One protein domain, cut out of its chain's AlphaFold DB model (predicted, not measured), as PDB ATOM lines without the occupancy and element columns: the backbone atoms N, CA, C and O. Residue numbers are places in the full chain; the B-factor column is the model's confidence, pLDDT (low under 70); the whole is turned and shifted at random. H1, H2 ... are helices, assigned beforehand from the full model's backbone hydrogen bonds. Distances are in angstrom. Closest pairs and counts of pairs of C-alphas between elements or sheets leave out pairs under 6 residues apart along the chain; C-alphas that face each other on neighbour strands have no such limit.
ATOM      1  N   ARG A 315      41.926  -0.748 -21.152       83.25
ATOM      2  CA  ARG A 315      42.179  -1.533 -22.368       83.25
ATOM      3  C   ARG A 315      43.670  -1.726 -22.645       83.25
ATOM      4  O   ARG A 315      44.062  -2.797 -23.102       83.25
ATOM      5  N   GLU A 316      44.478  -0.708 -22.406       82.69
ATOM      6  CA  GLU A 316      45.915  -0.735 -22.680       82.69
ATOM      7  C   GLU A 316      46.634  -1.582 -21.634       82.69
ATOM      8  O   GLU A 316      47.426  -2.451 -21.992       82.69
ATOM      9  N   VAL A 317      46.262  -1.427 -20.359       84.38
ATOM     10  CA  VAL A 317      46.760  -2.284 -19.273       84.38
ATOM     11  C   VAL A 317      46.378  -3.744 -19.513       84.38
ATOM     12  O   VAL A 317      47.237  -4.620 -19.443       84.38
ATOM     13  N   LEU A 318      45.122  -4.021 -19.889       88.94
ATOM     14  CA  LEU A 318      44.686  -5.366 -20.280       88.94
ATOM     15  C   LEU A 318      45.556  -5.941 -21.405       88.94
ATOM     16  O   LEU A 318      45.912  -7.117 -21.358       88.94
ATOM     17  N   ASN A 319      45.868  -5.135 -22.424       89.00
ATOM     18  CA  ASN A 319      46.687  -5.581 -23.542       89.00
ATOM     19  C   ASN A 319      48.091  -5.970 -23.075       89.00
ATOM     20  O   ASN A 319      48.506  -7.082 -23.385       89.00
ATOM     21  N   LYS A 320      48.754  -5.111 -22.292       86.88
ATOM     22  CA  LYS A 320      50.108  -5.351 -21.774       86.88
ATOM     23  C   LYS A 320      50.184  -6.585 -20.880       86.88
ATOM     24  O   LYS A 320      51.020  -7.450 -21.111       86.88
ATOM     25  N   VAL A 321      49.267  -6.709 -19.917       89.88
ATOM     26  CA  VAL A 321      49.205  -7.886 -19.033       89.88
ATOM     27  C   VAL A 321      48.960  -9.161 -19.842       89.88
ATOM     28  O   VAL A 321      49.582 -10.187 -19.586       89.88
ATOM     29  N   TYR A 322      48.076  -9.112 -20.843       92.44
ATOM     30  CA  TYR A 322      47.839 -10.256 -21.719       92.44
ATOM     31  C   TYR A 322      49.090 -10.645 -22.509       92.44
ATOM     32  O   TYR A 322      49.451 -11.817 -22.502       92.44
ATOM     33  N   ASP A 323      49.739  -9.688 -23.177       90.88
ATOM     34  CA  ASP A 323      50.892  -9.956 -24.041       90.88
ATOM     35  C   ASP A 323      52.062 -10.525 -23.214       90.88
ATOM     36  O   ASP A 323      52.665 -11.524 -23.606       90.88
ATOM     37  N   PHE A 324      52.283  -9.990 -22.007       90.94
ATOM     38  CA  PHE A 324      53.254 -10.512 -21.046       90.94
ATOM     39  C   PHE A 324      52.956 -11.953 -20.609       90.94
ATOM     40  O   PHE A 324      53.825 -12.820 -20.677       90.94
ATOM     41  N   LEU A 325      51.718 -12.248 -20.197       92.44
ATOM     42  CA  LEU A 325      51.343 -13.597 -19.759       92.44
ATOM     43  C   LEU A 325      51.405 -14.615 -20.908       92.44
ATOM     44  O   LEU A 325      51.766 -15.770 -20.677       92.44
ATOM     45  N   ILE A 326      51.064 -14.205 -22.139       92.94
ATOM     46  CA  ILE A 326      51.249 -15.037 -23.335       92.94
ATOM     47  C   ILE A 326      52.726 -15.382 -23.508       92.94
ATOM     48  O   ILE A 326      53.038 -16.555 -23.711       92.94
ATOM     49  N   ASP A 327      53.618 -14.394 -23.423       91.50
ATOM     50  CA  ASP A 327      55.044 -14.616 -23.631       91.50
ATOM     51  C   ASP A 327      55.677 -15.452 -22.510       91.50
ATOM     52  O   ASP A 327      56.345 -16.447 -22.797       91.50
ATOM     53  N   LYS A 328      55.404 -15.124 -21.244       92.31
ATOM     54  CA  LYS A 328      55.974 -15.813 -20.077       92.31
ATOM     55  C   LYS A 328      55.563 -17.281 -20.005       92.31
ATOM     56  O   LYS A 328      56.402 -18.158 -19.811       92.31
ATOM     57  N   TYR A 329      54.275 -17.565 -20.189       92.12
ATOM     58  CA  TYR A 329      53.731 -18.919 -20.051       92.12
ATOM     59  C   TYR A 329      53.580 -19.664 -21.383       92.12
ATOM     60  O   TYR A 329      53.116 -20.806 -21.396       92.12
ATOM     61  N   LYS A 330      53.957 -19.034 -22.504       92.38
ATOM     62  CA  LYS A 330      53.816 -19.569 -23.872       92.38
ATOM     63  C   LYS A 330      52.395 -20.073 -24.146       92.38
ATOM     64  O   LYS A 330      52.173 -21.153 -24.703       92.38
ATOM     65  N   PHE A 331      51.413 -19.288 -23.709       92.25
ATOM     66  CA  PHE A 331      50.004 -19.632 -23.856       92.25
ATOM     67  C   PHE A 331      49.572 -19.691 -25.318       92.25
ATOM     68  O   PHE A 331      50.104 -19.021 -26.198       92.25
ATOM     69  N   THR A 332      48.525 -20.476 -25.562       89.00
ATOM     70  CA  THR A 332      47.943 -20.660 -26.894       89.00
ATOM     71  C   THR A 332      46.464 -20.264 -26.906       89.00
ATOM     72  O   THR A 332      45.867 -19.874 -25.892       89.00
ATOM     73  N   GLY A 333      45.818 -20.397 -28.067       86.38
ATOM     74  CA  GLY A 333      44.362 -20.286 -28.174       86.38
ATOM     75  C   GLY A 333      43.600 -21.321 -27.331       86.38
ATOM     76  O   GLY A 333      42.451 -21.069 -26.969       86.38
ATOM     77  N   ASN A 334      44.233 -22.443 -26.961       92.69
ATOM     78  CA  ASN A 334      43.615 -23.521 -26.193       92.69
ATOM     79  C   ASN A 334      43.605 -23.212 -24.683       92.69
ATOM     80  O   ASN A 334      44.639 -23.218 -24.018       92.69
ATOM     81  N   LYS A 335      42.408 -22.974 -24.140       92.56
ATOM     82  CA  LYS A 335      42.203 -22.545 -22.746       92.56
ATOM     83  C   LYS A 335      42.414 -23.661 -21.729       92.56
ATOM     84  O   LYS A 335      42.900 -23.379 -20.640       92.56
ATOM     85  N   GLU A 336      42.132 -24.909 -22.095       91.88
ATOM     86  CA  GLU A 336      42.433 -26.061 -21.237       91.88
ATOM     87  C   GLU A 336      43.944 -26.277 -21.137       91.88
ATOM     88  O   GLU A 336      44.474 -26.447 -20.043       91.88
ATOM     89  N   LYS A 337      44.672 -26.138 -22.256       93.25
ATOM     90  CA  LYS A 337      46.140 -26.181 -22.238       93.25
ATOM     91  C   LYS A 337      46.725 -25.060 -21.373       93.25
ATOM     92  O   LYS A 337      47.618 -25.318 -20.574       93.25
ATOM     93  N   ASN A 338      46.201 -23.837 -21.479       94.62
ATOM     94  CA  ASN A 338      46.642 -22.722 -20.633       94.62
ATOM     95  C   ASN A 338      46.385 -22.996 -19.142       94.62
ATOM     96  O   ASN A 338      47.234 -22.693 -18.309       94.62
ATOM     97  N   LYS A 339      45.241 -23.607 -18.802       94.75
ATOM     98  CA  LYS A 339      44.918 -24.023 -17.430       94.75
ATOM     99  C   LYS A 339      45.923 -25.048 -16.899       94.75
ATOM    100  O   LYS A 339      46.390 -24.898 -15.775       94.75
ATOM    101  N   MET A 340      46.291 -26.044 -17.709       92.25
ATOM    102  CA  MET A 340      47.311 -27.036 -17.345       92.25
ATOM    103  C   MET A 340      48.688 -26.395 -17.129       92.25
ATOM    104  O   MET A 340      49.352 -26.708 -16.149       92.25
ATOM    105  N   LEU A 341      49.090 -25.466 -18.005       92.94
ATOM    106  CA  LEU A 341      50.359 -24.739 -17.881       92.94
ATOM    107  C   LEU A 341      50.415 -23.895 -16.601       92.94
ATOM    108  O   LEU A 341      51.429 -23.887 -15.917       92.94
ATOM    109  N   LEU A 342      49.320 -23.220 -16.245       93.69
ATOM    110  CA  LEU A 342      49.236 -22.480 -14.986       93.69
ATOM    111  C   LEU A 342      49.286 -23.417 -13.772       93.69
ATOM    112  O   LEU A 342      49.966 -23.114 -12.796       93.69
ATOM    113  N   ALA A 343      48.612 -24.567 -13.830       93.12
ATOM    114  CA  ALA A 343      48.644 -25.543 -12.743       93.12
ATOM    115  C   ALA A 343      50.060 -26.102 -12.501       93.12
ATOM    116  O   ALA A 343      50.470 -26.215 -11.348       93.12
ATOM    117  N   ASP A 344      50.833 -26.364 -13.565       90.94
ATOM    118  CA  ASP A 344      52.259 -26.741 -13.478       90.94
ATOM    119  C   ASP A 344      53.102 -25.676 -12.754       90.94
ATOM    120  O   ASP A 344      54.053 -25.986 -12.043       90.94
ATOM    121  N   LYS A 345      52.713 -24.406 -12.882       90.44
ATOM    122  CA  LYS A 345      53.375 -23.258 -12.249       90.44
ATOM    123  C   LYS A 345      52.830 -22.925 -10.861       90.44
ATOM    124  O   LYS A 345      53.153 -21.879 -10.309       90.44
ATOM    125  N   GLY A 346      52.034 -23.822 -10.282       90.88
ATOM    126  CA  GLY A 346      51.543 -23.715  -8.911       90.88
ATOM    127  C   GLY A 346      50.227 -22.955  -8.757       90.88
ATOM    128  O   GLY A 346      49.798 -22.737  -7.625       90.88
ATOM    129  N   TYR A 347      49.555 -22.582  -9.854       94.69
ATOM    130  CA  TYR A 347      48.229 -21.975  -9.757       94.69
ATOM    131  C   TYR A 347      47.175 -23.003  -9.344       94.69
ATOM    132  O   TYR A 347      47.044 -24.086  -9.915       94.69
ATOM    133  N   ILE A 348      46.356 -22.615  -8.377       93.06
ATOM    134  CA  ILE A 348      45.338 -23.451  -7.760       93.06
ATOM    135  C   ILE A 348      43.985 -23.178  -8.417       93.06
ATOM    136  O   ILE A 348      43.486 -22.050  -8.420       93.06
ATOM    137  N   PHE A 349      43.367 -24.237  -8.936       92.56
ATOM    138  CA  PHE A 349      42.029 -24.224  -9.529       92.56
ATOM    139  C   PHE A 349      41.065 -25.073  -8.700       92.56
ATOM    140  O   PHE A 349      41.478 -26.014  -8.027       92.56
ATOM    141  N   GLY A 350      39.767 -24.788  -8.796       90.12
ATOM    142  CA  GLY A 350      38.734 -25.611  -8.174       90.12
ATOM    143  C   GLY A 350      37.514 -24.807  -7.749       90.12
ATOM    144  O   GLY A 350      37.228 -23.738  -8.288       90.12
ATOM    145  N   ASN A 351      36.800 -25.340  -6.763       87.81
ATOM    146  CA  ASN A 351      35.587 -24.766  -6.177       87.81
ATOM    147  C   ASN A 351      35.730 -24.473  -4.667       87.81
ATOM    148  O   ASN A 351      34.737 -24.152  -4.007       87.81
ATOM    149  N   VAL A 381      33.283 -22.273  -2.212       87.00
ATOM    150  CA  VAL A 381      33.025 -20.880  -2.577       87.00
ATOM    151  C   VAL A 381      31.523 -20.584  -2.622       87.00
ATOM    152  O   VAL A 381      30.741 -21.330  -3.209       87.00
ATOM    153  N   ASN A 382      31.125 -19.463  -2.026       86.25
ATOM    154  CA  ASN A 382      29.805 -18.872  -2.176       86.25
ATOM    155  C   ASN A 382      29.995 -17.437  -2.675       86.25
ATOM    156  O   ASN A 382      30.543 -16.602  -1.964       86.25
ATOM    157  N   THR A 383      29.547 -17.145  -3.893       79.25
ATOM    158  CA  THR A 383      29.776 -15.851  -4.556       79.25
ATOM    159  C   THR A 383      29.005 -14.683  -3.932       79.25
ATOM    160  O   THR A 383      29.334 -13.538  -4.229       79.25
ATOM    161  N   HIS A 384      28.007 -14.954  -3.081       75.38
ATOM    162  CA  HIS A 384      27.270 -13.931  -2.330       75.38
ATOM    163  C   HIS A 384      27.942 -13.571  -1.004       75.38
ATOM    164  O   HIS A 384      27.846 -12.429  -0.569       75.38
ATOM    165  N   LEU A 385      28.632 -14.527  -0.375       78.06
ATOM    166  CA  LEU A 385      29.330 -14.309   0.895       78.06
ATOM    167  C   LEU A 385      30.784 -13.894   0.670       78.06
ATOM    168  O   LEU A 385      31.258 -12.960   1.300       78.06
ATOM    169  N   HIS A 386      31.472 -14.544  -0.271       82.94
ATOM    170  CA  HIS A 386      32.913 -14.376  -0.466       82.94
ATOM    171  C   HIS A 386      33.284 -13.238  -1.430       82.94
ATOM    172  O   HIS A 386      34.318 -13.271  -2.098       82.94
ATOM    173  N   GLY A 387      32.398 -12.248  -1.576       82.56
ATOM    174  CA  GLY A 387      32.672 -11.046  -2.366       82.56
ATOM    175  C   GLY A 387      33.760 -10.177  -1.737       82.56
ATOM    176  O   GLY A 387      34.543  -9.577  -2.469       82.56
ATOM    177  N   ILE A 388      33.825 -10.155  -0.405       80.94
ATOM    178  CA  ILE A 388      34.808  -9.386   0.365       80.94
ATOM    179  C   ILE A 388      36.204  -9.983   0.184       80.94
ATOM    180  O   ILE A 388      37.132  -9.250  -0.125       80.94
ATOM    181  N   GLU A 389      36.352 -11.306   0.268       83.44
ATOM    182  CA  GLU A 389      37.624 -12.000   0.049       83.44
ATOM    183  C   GLU A 389      38.149 -11.767  -1.371       83.44
ATOM    184  O   GLU A 389      39.324 -11.463  -1.551       83.44
ATOM    185  N   LEU A 390      37.272 -11.823  -2.384       87.25
ATOM    186  CA  LEU A 390      37.659 -11.455  -3.747       87.25
ATOM    187  C   LEU A 390      38.127  -9.996  -3.819       87.25
ATOM    188  O   LEU A 390      39.138  -9.722  -4.460       87.25
ATOM    189  N   LEU A 391      37.397  -9.058  -3.206       87.19
ATOM    190  CA  LEU A 391      37.775  -7.642  -3.202       87.19
ATOM    191  C   LEU A 391      39.111  -7.412  -2.497       87.19
ATOM    192  O   LEU A 391      39.939  -6.703  -3.055       87.19
ATOM    193  N   HIS A 392      39.361  -8.063  -1.360       86.38
ATOM    194  CA  HIS A 392      40.650  -8.017  -0.669       86.38
ATOM    195  C   HIS A 392      41.789  -8.502  -1.567       86.38
ATOM    196  O   HIS A 392      42.804  -7.816  -1.678       86.38
ATOM    197  N   SER A 393      41.609  -9.615  -2.284       89.88
ATOM    198  CA  SER A 393      42.640 -10.100  -3.209       89.88
ATOM    199  C   SER A 393      42.835  -9.191  -4.419       89.88
ATOM    200  O   SER A 393      43.962  -8.966  -4.858       89.88
ATOM    201  N   VAL A 394      41.760  -8.598  -4.942       89.75
ATOM    202  CA  VAL A 394      41.869  -7.589  -6.002       89.75
ATOM    203  C   VAL A 394      42.572  -6.329  -5.490       89.75
ATOM    204  O   VAL A 394      43.389  -5.773  -6.221       89.75
ATOM    205  N   ASP A 395      42.310  -5.889  -4.259       84.25
ATOM    206  CA  ASP A 395      42.995  -4.754  -3.632       84.25
ATOM    207  C   ASP A 395      44.485  -5.045  -3.401       84.25
ATOM    208  O   ASP A 395      45.343  -4.196  -3.669       84.25
ATOM    209  N   ALA A 396      44.818  -6.276  -3.011       84.88
ATOM    210  CA  ALA A 396      46.196  -6.729  -2.907       84.88
ATOM    211  C   ALA A 396      46.916  -6.680  -4.268       84.88
ATOM    212  O   ALA A 396      48.041  -6.182  -4.337       84.88
ATOM    213  N   ILE A 397      46.274  -7.113  -5.359       87.12
ATOM    214  CA  ILE A 397      46.828  -7.022  -6.725       87.12
ATOM    215  C   ILE A 397      46.902  -5.560  -7.193       87.12
ATOM    216  O   ILE A 397      47.902  -5.143  -7.774       87.12
ATOM    217  N   LYS A 398      45.886  -4.744  -6.888       84.81
ATOM    218  CA  LYS A 398      45.861  -3.302  -7.175       84.81
ATOM    219  C   LYS A 398      47.095  -2.592  -6.635       84.81
ATOM    220  O   LYS A 398      47.605  -1.702  -7.314       84.81
ATOM    221  N   SER A 399      47.586  -2.980  -5.458       78.06
ATOM    222  CA  SER A 399      48.794  -2.375  -4.883       78.06
ATOM    223  C   SER A 399      50.029  -2.492  -5.794       78.06
ATOM    224  O   SER A 399      50.912  -1.647  -5.701       78.06
ATOM    225  N   ALA A 400      50.069  -3.464  -6.716       74.12
ATOM    226  CA  ALA A 400      51.157  -3.617  -7.686       74.12
ATOM    227  C   ALA A 400      51.043  -2.687  -8.910       74.12
ATOM    228  O   ALA A 400      52.066  -2.350  -9.496       74.12
ATOM    229  N   ILE A 401      49.830  -2.264  -9.293       71.56
ATOM    230  CA  ILE A 401      49.581  -1.518 -10.548       71.56
ATOM    231  C   ILE A 401      49.021  -0.109 -10.354       71.56
ATOM    232  O   ILE A 401      48.927   0.658 -11.303       71.56
ATOM    233  N   GLY A 402      48.618   0.245  -9.130       67.75
ATOM    234  CA  GLY A 402      48.184   1.596  -8.776       67.75
ATOM    235  C   GLY A 402      46.930   2.109  -9.486       67.75
ATOM    236  O   GLY A 402      46.779   3.316  -9.620       67.75
ATOM    237  N   MET A 403      46.035   1.221  -9.923       74.44
ATOM    238  CA  MET A 403      44.754   1.584 -10.547       74.44
ATOM    239  C   MET A 403      43.580   1.439  -9.569       74.44
ATOM    240  O   MET A 403      43.686   0.797  -8.525       74.44
ATOM    241  N   LYS A 404      42.406   1.983  -9.916       80.56
ATOM    242  CA  LYS A 404      41.174   1.761  -9.136       80.56
ATOM    243  C   LYS A 404      40.833   0.264  -9.077       80.56
ATOM    244  O   LYS A 404      40.906  -0.430 -10.091       80.56
ATOM    245  N   THR A 405      40.394  -0.215  -7.912       83.00
ATOM    246  CA  THR A 405      40.047  -1.628  -7.641       83.00
ATOM    247  C   THR A 405      39.053  -2.178  -8.665       83.00
ATOM    248  O   THR A 405      39.186  -3.304  -9.139       83.00
ATOM    249  N   SER A 406      38.093  -1.347  -9.083       84.12
ATOM    250  CA  SER A 406      37.126  -1.666 -10.134       84.12
ATOM    251  C   SER A 406      37.785  -1.966 -11.485       84.12
ATOM    252  O   SER A 406      37.439  -2.966 -12.108       84.12
ATOM    253  N   LYS A 407      38.769  -1.160 -11.915       86.00
ATOM    254  CA  LYS A 407      39.520  -1.379 -13.164       86.00
ATOM    255  C   LYS A 407      40.300  -2.701 -13.104       86.00
ATOM    256  O   LYS A 407      40.227  -3.496 -14.039       86.00
ATOM    257  N   VAL A 408      40.975  -2.984 -11.984       89.12
ATOM    258  CA  VAL A 408      41.744  -4.235 -11.787       89.12
ATOM    259  C   VAL A 408      40.833  -5.457 -11.851       89.12
ATOM    260  O   VAL A 408      41.115  -6.416 -12.573       89.12
ATOM    261  N   LYS A 409      39.693  -5.399 -11.154       91.50
ATOM    262  CA  LYS A 409      38.669  -6.445 -11.207       91.50
ATOM    263  C   LYS A 409      38.200  -6.688 -12.638       91.50
ATOM    264  O   LYS A 409      38.155  -7.839 -13.064       91.50
ATOM    265  N   THR A 410      37.893  -5.634 -13.395       91.00
ATOM    266  CA  THR A 410      37.450  -5.769 -14.789       91.00
ATOM    267  C   THR A 410      38.532  -6.409 -15.668       91.00
ATOM    268  O   THR A 410      38.206  -7.272 -16.485       91.00
ATOM    269  N   ILE A 411      39.814  -6.068 -15.483       91.44
ATOM    270  CA  ILE A 411      40.934  -6.707 -16.201       91.44
ATOM    271  C   ILE A 411      40.981  -8.211 -15.899       91.44
ATOM    272  O   ILE A 411      40.960  -9.022 -16.827       91.44
ATOM    273  N   LEU A 412      40.966  -8.599 -14.620       94.06
ATOM    274  CA  LEU A 412      40.968 -10.008 -14.205       94.06
ATOM    275  C   LEU A 412      39.748 -10.765 -14.756       94.06
ATOM    276  O   LEU A 412      39.872 -11.884 -15.258       94.06
ATOM    277  N   GLU A 413      38.565 -10.147 -14.720       93.44
ATOM    278  CA  GLU A 413      37.343 -10.728 -15.275       93.44
ATOM    279  C   GLU A 413      37.434 -10.931 -16.796       93.44
ATOM    280  O   GLU A 413      36.984 -11.964 -17.298       93.44
ATOM    281  N   ARG A 414      38.025  -9.981 -17.534       93.12
ATOM    282  CA  ARG A 414      38.228 -10.091 -18.988       93.12
ATOM    283  C   ARG A 414      39.230 -11.188 -19.344       93.12
ATOM    284  O   ARG A 414      38.972 -11.941 -20.282       93.12
ATOM    285  N   LEU A 415      40.316 -11.312 -18.581       94.25
ATOM    286  CA  LEU A 415      41.349 -12.325 -18.805       94.25
ATOM    287  C   LEU A 415      40.863 -13.745 -18.477       94.25
ATOM    288  O   LEU A 415      41.151 -14.673 -19.236       94.25
ATOM    289  N   PHE A 416      40.129 -13.936 -17.373       95.31
ATOM    290  CA  PHE A 416      39.940 -15.279 -16.803       95.31
ATOM    291  C   PHE A 416      38.491 -15.759 -16.676       95.31
ATOM    292  O   PHE A 416      38.241 -16.964 -16.761       95.31
ATOM    293  N   ARG A 417      37.514 -14.867 -16.468       94.12
ATOM    294  CA  ARG A 417      36.113 -15.276 -16.264       94.12
ATOM    295  C   ARG A 417      35.471 -15.630 -17.601       94.12
ATOM    296  O   ARG A 417      35.768 -15.007 -18.601       94.12
ATOM    297  N   LYS A 418      34.527 -16.569 -17.654       91.12
ATOM    298  CA  LYS A 418      33.830 -16.998 -18.881       91.12
ATOM    299  C   LYS A 418      32.882 -15.928 -19.439       91.12
ATOM    300  O   LYS A 418      32.874 -15.704 -20.647       91.12
ATOM    301  N   ARG A 419      32.122 -15.235 -18.579       81.69
ATOM    302  CA  ARG A 419      31.154 -14.179 -18.964       81.69
ATOM    303  C   ARG A 419      31.830 -12.935 -19.569       81.69
ATOM    304  O   ARG A 419      32.989 -12.659 -19.275       81.69
ATOM    305  N   GLY A 420      31.087 -12.170 -20.372       71.62
ATOM    306  CA  GLY A 420      31.541 -10.912 -20.984       71.62
ATOM    307  C   GLY A 420      32.215 -11.075 -22.354       71.62
ATOM    308  O   GLY A 420      32.109 -12.123 -22.991       71.62
ATOM    309  N   ILE A 421      32.906 -10.022 -22.802       75.06
ATOM    310  CA  ILE A 421      33.556  -9.914 -24.120       75.06
ATOM    311  C   ILE A 421      34.656 -10.987 -24.270       75.06
ATOM    312  O   ILE A 421      35.444 -11.187 -23.351       75.06
ATOM    313  N   ARG A 422      34.730 -11.679 -25.422       76.25
ATOM    314  CA  ARG A 422      35.715 -12.760 -25.699       76.25
ATOM    315  C   ARG A 422      37.138 -12.277 -26.037       76.25
ATOM    316  O   ARG A 422      38.023 -13.098 -26.266       76.25
ATOM    317  N   TYR A 423      37.357 -10.972 -26.089       81.88
ATOM    318  CA  TYR A 423      38.641 -10.365 -26.427       81.88
ATOM    319  C   TYR A 423      39.708 -10.696 -25.369       81.88
ATOM    320  O   TYR A 423      39.452 -10.528 -24.179       81.88
ATOM    321  N   LYS A 424      40.886 -11.169 -25.810       86.62
ATOM    322  CA  LYS A 424      42.072 -11.451 -24.972       86.62
ATOM    323  C   LYS A 424      41.810 -12.328 -23.728       86.62
ATOM    324  O   LYS A 424      42.397 -12.128 -22.671       86.62
ATOM    325  N   LYS A 425      40.969 -13.364 -23.855       92.81
ATOM    326  CA  LYS A 425      40.779 -14.362 -22.781       92.81
ATOM    327  C   LYS A 425      41.944 -15.340 -22.705       92.81
ATOM    328  O   LYS A 425      42.311 -15.944 -23.714       92.81
ATOM    329  N   LEU A 426      42.459 -15.573 -21.507       93.50
ATOM    330  CA  LEU A 426      43.459 -16.598 -21.198       93.50
ATOM    331  C   LEU A 426      42.811 -17.883 -20.676       93.50
ATOM    332  O   LEU A 426      43.259 -18.969 -21.047       93.50
ATOM    333  N   LEU A 427      41.716 -17.752 -19.916       94.31
ATOM    334  CA  LEU A 427      40.922 -18.851 -19.352       94.31
ATOM    335  C   LEU A 427      39.409 -18.609 -19.527       94.31
ATOM    336  O   LEU A 427      38.976 -17.532 -19.941       94.31
ATOM    337  N   LEU A 428      38.597 -19.629 -19.228       93.75
ATOM    338  CA  LEU A 428      37.129 -19.589 -19.298       93.75
ATOM    339  C   LEU A 428      36.479 -20.108 -18.006       93.75
ATOM    340  O   LEU A 428      35.676 -21.038 -18.031       93.75
ATOM    341  N   LEU A 429      36.804 -19.484 -16.877       94.31
ATOM    342  CA  LEU A 429      36.334 -19.901 -15.553       94.31
ATOM    343  C   LEU A 429      34.875 -19.489 -15.304       94.31
ATOM    344  O   LEU A 429      34.476 -18.360 -15.606       94.31
ATOM    345  N   SER A 430      34.057 -20.364 -14.718       93.56
ATOM    346  CA  SER A 430      32.754 -19.961 -14.168       93.56
ATOM    347  C   SER A 430      32.921 -18.893 -13.075       93.56
ATOM    348  O   SER A 430      34.024 -18.638 -12.598       93.56
ATOM    349  N   THR A 431      31.835 -18.239 -12.651       91.06
ATOM    350  CA  THR A 431      31.922 -17.213 -11.593       91.06
ATOM    351  C   THR A 431      32.516 -17.778 -10.300       91.06
ATOM    352  O   THR A 431      33.370 -17.137  -9.700       91.06
ATOM    353  N   ALA A 432      32.115 -18.987  -9.904       90.62
ATOM    354  CA  ALA A 432      32.637 -19.656  -8.716       90.62
ATOM    355  C   ALA A 432      34.136 -19.981  -8.850       90.62
ATOM    356  O   ALA A 432      34.921 -19.650  -7.964       90.62
ATOM    357  N   GLU A 433      34.546 -20.560  -9.981       94.00
ATOM    358  CA  GLU A 433      35.954 -20.886 -10.245       94.00
ATOM    359  C   GLU A 433      36.832 -19.634 -10.350       94.00
ATOM    360  O   GLU A 433      37.981 -19.658  -9.930       94.00
ATOM    361  N   PHE A 434      36.302 -18.527 -10.883       95.19
ATOM    362  CA  PHE A 434      37.017 -17.254 -10.954       95.19
ATOM    363  C   PHE A 434      37.333 -16.699  -9.561       95.19
ATOM    364  O   PHE A 434      38.458 -16.268  -9.327       95.19
ATOM    365  N   TYR A 435      36.374 -16.744  -8.630       93.88
ATOM    366  CA  TYR A 435      36.601 -16.313  -7.244       93.88
ATOM    367  C   TYR A 435      37.721 -17.132  -6.604       93.88
ATOM    368  O   TYR A 435      38.670 -16.573  -6.068       93.88
ATOM    369  N   VAL A 436      37.629 -18.459  -6.720       93.00
ATOM    370  CA  VAL A 436      38.639 -19.385  -6.195       93.00
ATOM    371  C   VAL A 436      40.007 -19.117  -6.814       93.00
ATOM    372  O   VAL A 436      40.999 -19.051  -6.096       93.00
ATOM    373  N   PHE A 437      40.059 -18.921  -8.132       96.38
ATOM    374  CA  PHE A 437      41.301 -18.662  -8.846       96.38
ATOM    375  C   PHE A 437      41.966 -17.358  -8.400       96.38
ATOM    376  O   PHE A 437      43.170 -17.354  -8.178       96.38
ATOM    377  N   VAL A 438      41.222 -16.262  -8.242       95.12
ATOM    378  CA  VAL A 438      41.822 -14.989  -7.809       95.12
ATOM    379  C   VAL A 438      42.274 -15.059  -6.350       95.12
ATOM    380  O   VAL A 438      43.395 -14.662  -6.058       95.12
ATOM    381  N   VAL A 439      41.441 -15.598  -5.453       92.50
ATOM    382  CA  VAL A 439      41.739 -15.638  -4.012       92.50
ATOM    383  C   VAL A 439      42.904 -16.580  -3.704       92.50
ATOM    384  O   VAL A 439      43.849 -16.196  -3.022       92.50
ATOM    385  N   ASN A 440      42.897 -17.802  -4.244       93.94
ATOM    386  CA  ASN A 440      43.950 -18.775  -3.940       93.94
ATOM    387  C   ASN A 440      45.298 -18.420  -4.583       93.94
ATOM    388  O   ASN A 440      46.330 -18.901  -4.122       93.94
ATOM    389  N   ASN A 441      45.293 -17.607  -5.645       95.38
ATOM    390  CA  ASN A 441      46.495 -17.243  -6.396       95.38
ATOM    391  C   ASN A 441      46.850 -15.758  -6.270       95.38
ATOM    392  O   ASN A 441      47.568 -15.237  -7.121       95.38
ATOM    393  N   GLU A 442      46.367 -15.075  -5.228       93.50
ATOM    394  CA  GLU A 442      46.572 -13.638  -5.022       93.50
ATOM    395  C   GLU A 442      48.050 -13.244  -5.130       93.50
ATOM    396  O   GLU A 442      48.393 -12.350  -5.900       93.50
ATOM    397  N   SER A 443      48.937 -13.935  -4.406       89.31
ATOM    398  CA  SER A 443      50.366 -13.606  -4.387       89.31
ATOM    399  C   SER A 443      51.033 -13.815  -5.749       89.31
ATOM    400  O   SER A 443      51.826 -12.973  -6.160       89.31
ATOM    401  N   LEU A 444      50.683 -14.891  -6.463       93.38
ATOM    402  CA  LEU A 444      51.205 -15.160  -7.807       93.38
ATOM    403  C   LEU A 444      50.727 -14.088  -8.788       93.38
ATOM    404  O   LEU A 444      51.539 -13.460  -9.453       93.38
ATOM    405  N   LEU A 445      49.418 -13.816  -8.832       93.62
ATOM    406  CA  LEU A 445      48.843 -12.783  -9.700       93.62
ATOM    407  C   LEU A 445      49.414 -11.394  -9.397       93.62
ATOM    408  O   LEU A 445      49.684 -10.632 -10.321       93.62
ATOM    409  N   LYS A 446      49.616 -11.063  -8.121       90.69
ATOM    410  CA  LYS A 446      50.241  -9.803  -7.717       90.69
ATOM    411  C   LYS A 446      51.661  -9.683  -8.271       90.69
ATOM    412  O   LYS A 446      52.012  -8.614  -8.765       90.69
ATOM    413  N   GLU A 447      52.448 -10.754  -8.214       88.94
ATOM    414  CA  GLU A 447      53.812 -10.756  -8.742       88.94
ATOM    415  C   GLU A 447      53.835 -10.666 -10.274       88.94
ATOM    416  O   GLU A 447      54.589  -9.859 -10.809       88.94
ATOM    417  N   GLU A 448      52.937 -11.365 -10.979       90.19
ATOM    418  CA  GLU A 448      52.802 -11.227 -12.440       90.19
ATOM    419  C   GLU A 448      52.554  -9.775 -12.855       90.19
ATOM    420  O   GLU A 448      53.209  -9.242 -13.744       90.19
ATOM    421  N   PHE A 449      51.613  -9.106 -12.188       87.50
ATOM    422  CA  PHE A 449      51.278  -7.719 -12.495       87.50
ATOM    423  C   PHE A 449      52.424  -6.760 -12.139       87.50
ATOM    424  O   PHE A 449      52.604  -5.750 -12.818       87.50
ATOM    425  N   ARG A 450      53.212  -7.081 -11.105       84.19
ATOM    426  CA  ARG A 450      54.411  -6.326 -10.716       84.19
ATOM    427  C   ARG A 450      55.560  -6.492 -11.713       84.19
ATOM    428  O   ARG A 450      56.305  -5.548 -11.937       84.19
ATOM    429  N   GLU A 451      55.714  -7.663 -12.322       85.50
ATOM    430  CA  GLU A 451      56.720  -7.867 -13.369       85.50
ATOM    431  C   GLU A 451      56.386  -7.054 -14.630       85.50
ATOM    432  O   GLU A 451      57.272  -6.421 -15.207       85.50
ATOM    433  N   VAL A 452      55.101  -6.962 -14.995       84.31
ATOM    434  CA  VAL A 452      54.658  -6.123 -16.123       84.31
ATOM    435  C   VAL A 452      55.004  -4.648 -15.901       84.31
ATOM    436  O   VAL A 452      55.392  -3.964 -16.846       84.31
ATOM    437  N   THR A 453      54.892  -4.130 -14.671       76.56
ATOM    438  CA  THR A 453      55.265  -2.732 -14.387       76.56
ATOM    439  C   THR A 453      56.771  -2.496 -14.437       76.56
ATOM    440  O   THR A 453      57.182  -1.361 -14.675       76.56
ATOM    441  N   SER A 454      57.599  -3.527 -14.234       73.56
ATOM    442  CA  SER A 454      59.056  -3.434 -14.405       73.56
ATOM    443  C   SER A 454      59.528  -3.572 -15.851       73.56
ATOM    444  O   SER A 454      60.573  -3.030 -16.185       73.56
ATOM    445  N   THR A 455      58.778  -4.251 -16.727       71.00
ATOM    446  CA  THR A 455      59.170  -4.399 -18.138       71.00
ATOM    447  C   THR A 455      59.039  -3.084 -18.910       71.00
ATOM    448  O   THR A 455      57.947  -2.517 -19.007       71.00
TER     449      THR A 455
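This is residues 315 to 351 and 381 to 455 of the 639 residues of the protein "DEAD/DEAH box helicase family protein" of Epulopiscium sp (UniProt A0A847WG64). This is a rounded cluster of crossed helices, in which contacts run in a ring from H1 to H4, from H4 to H3, from H3 to H6 and from H6 back to H1. H3 and H6 are the one touching pair that runs side by side, along part of their length; H5 packs on the first half of H3, and H2 lies off to one side near the last residue of H1, touching no helix. The printed part has 112 residues with six named helices, H1 to H6 in order along the chain, and no named strand, and its class is all helix. It is compact, with a radius of gyration of the C-alphas of 12.9 A, and spans 35 by 30 by 27 A.

Find C-alpha 315 at (42.179, -1.533, -22.368); from there H1 runs through residues 315 to 329, 21.0 A from first to last C-alpha. Next look at residues 335 to 344, where H2 covers 14.3 A. After the cut, find C-alpha 387 at (32.672, -11.046, -2.366), where H3 begins; it takes residues 387 to 401 and is 21.1 A long. H4 follows with residues 405 to 416 and 16.4 A. Read on to residues 431 to 440 for H5, 14.3 A long. H6 takes residues 442 to 454, is 18.7 A long, and ends at C-alpha 454 at (59.056, -3.434, -14.405).

Start with H1, whose residues 317 to 322 alone touch H4; the closest C-alphas, those of Leu 318 and Ile 411, are 5.7 A apart. The two run the same way at a steep tilt of 46 degrees. Farther along, residues 320 to 325 of H1 alone touch residues 448 to 452 of H6, about perpendicular at 75 degrees, with the C-alphas of Val 321 and Val 452 closest at 6.4 A. H1 and H2 are close but not clearly touching, the closest C-alphas being those of Tyr 329 and Leu 341 at 7.1 A. H2 is apart from H3, H4, H5 and H6. Now look at H3, which touches H6 with 18 pairs of C-alphas within 8 A; they run the same way at a shallow tilt of 23 degrees, and the C-alphas of Ile 397 and Lys 446 come closest at 4.5 A. H3 touches residues 405 to 409 of H4 alone, about perpendicular at 83 degrees, closest at the C-alphas of Asp 395 and Thr 405, 5.9 A. With residues 389 to 394 alone, H3 touches H5 at a steep tilt of 55 degrees, and the C-alphas of Ser 393 and Val 439 are closest at 5.7 A. H4 and H5 are close but not clearly touching, with the C-alphas of Phe 416 and Phe 434 closest at 6.8 A. In H1, H2, H4, H5 and H6 every O i to N i+4 pair is within hydrogen-bond range; in H3 it is 9 of 11.

The two C-alphas farthest apart are those of His 384 and Thr 455, 36.9 A. Residues 352 to 380 are cut out, and C-alphas 351 and 381 are 5.9 A apart across the cut, which falls in the link from H2 to H3. Look at residues 417 to 430 for the long link from H4 to H5; the links H1 to H2, H3 to H4 and H5 to H6 are tight. The mean pLDDT of the printed part is 88.1, and residue 402 alone is under 70.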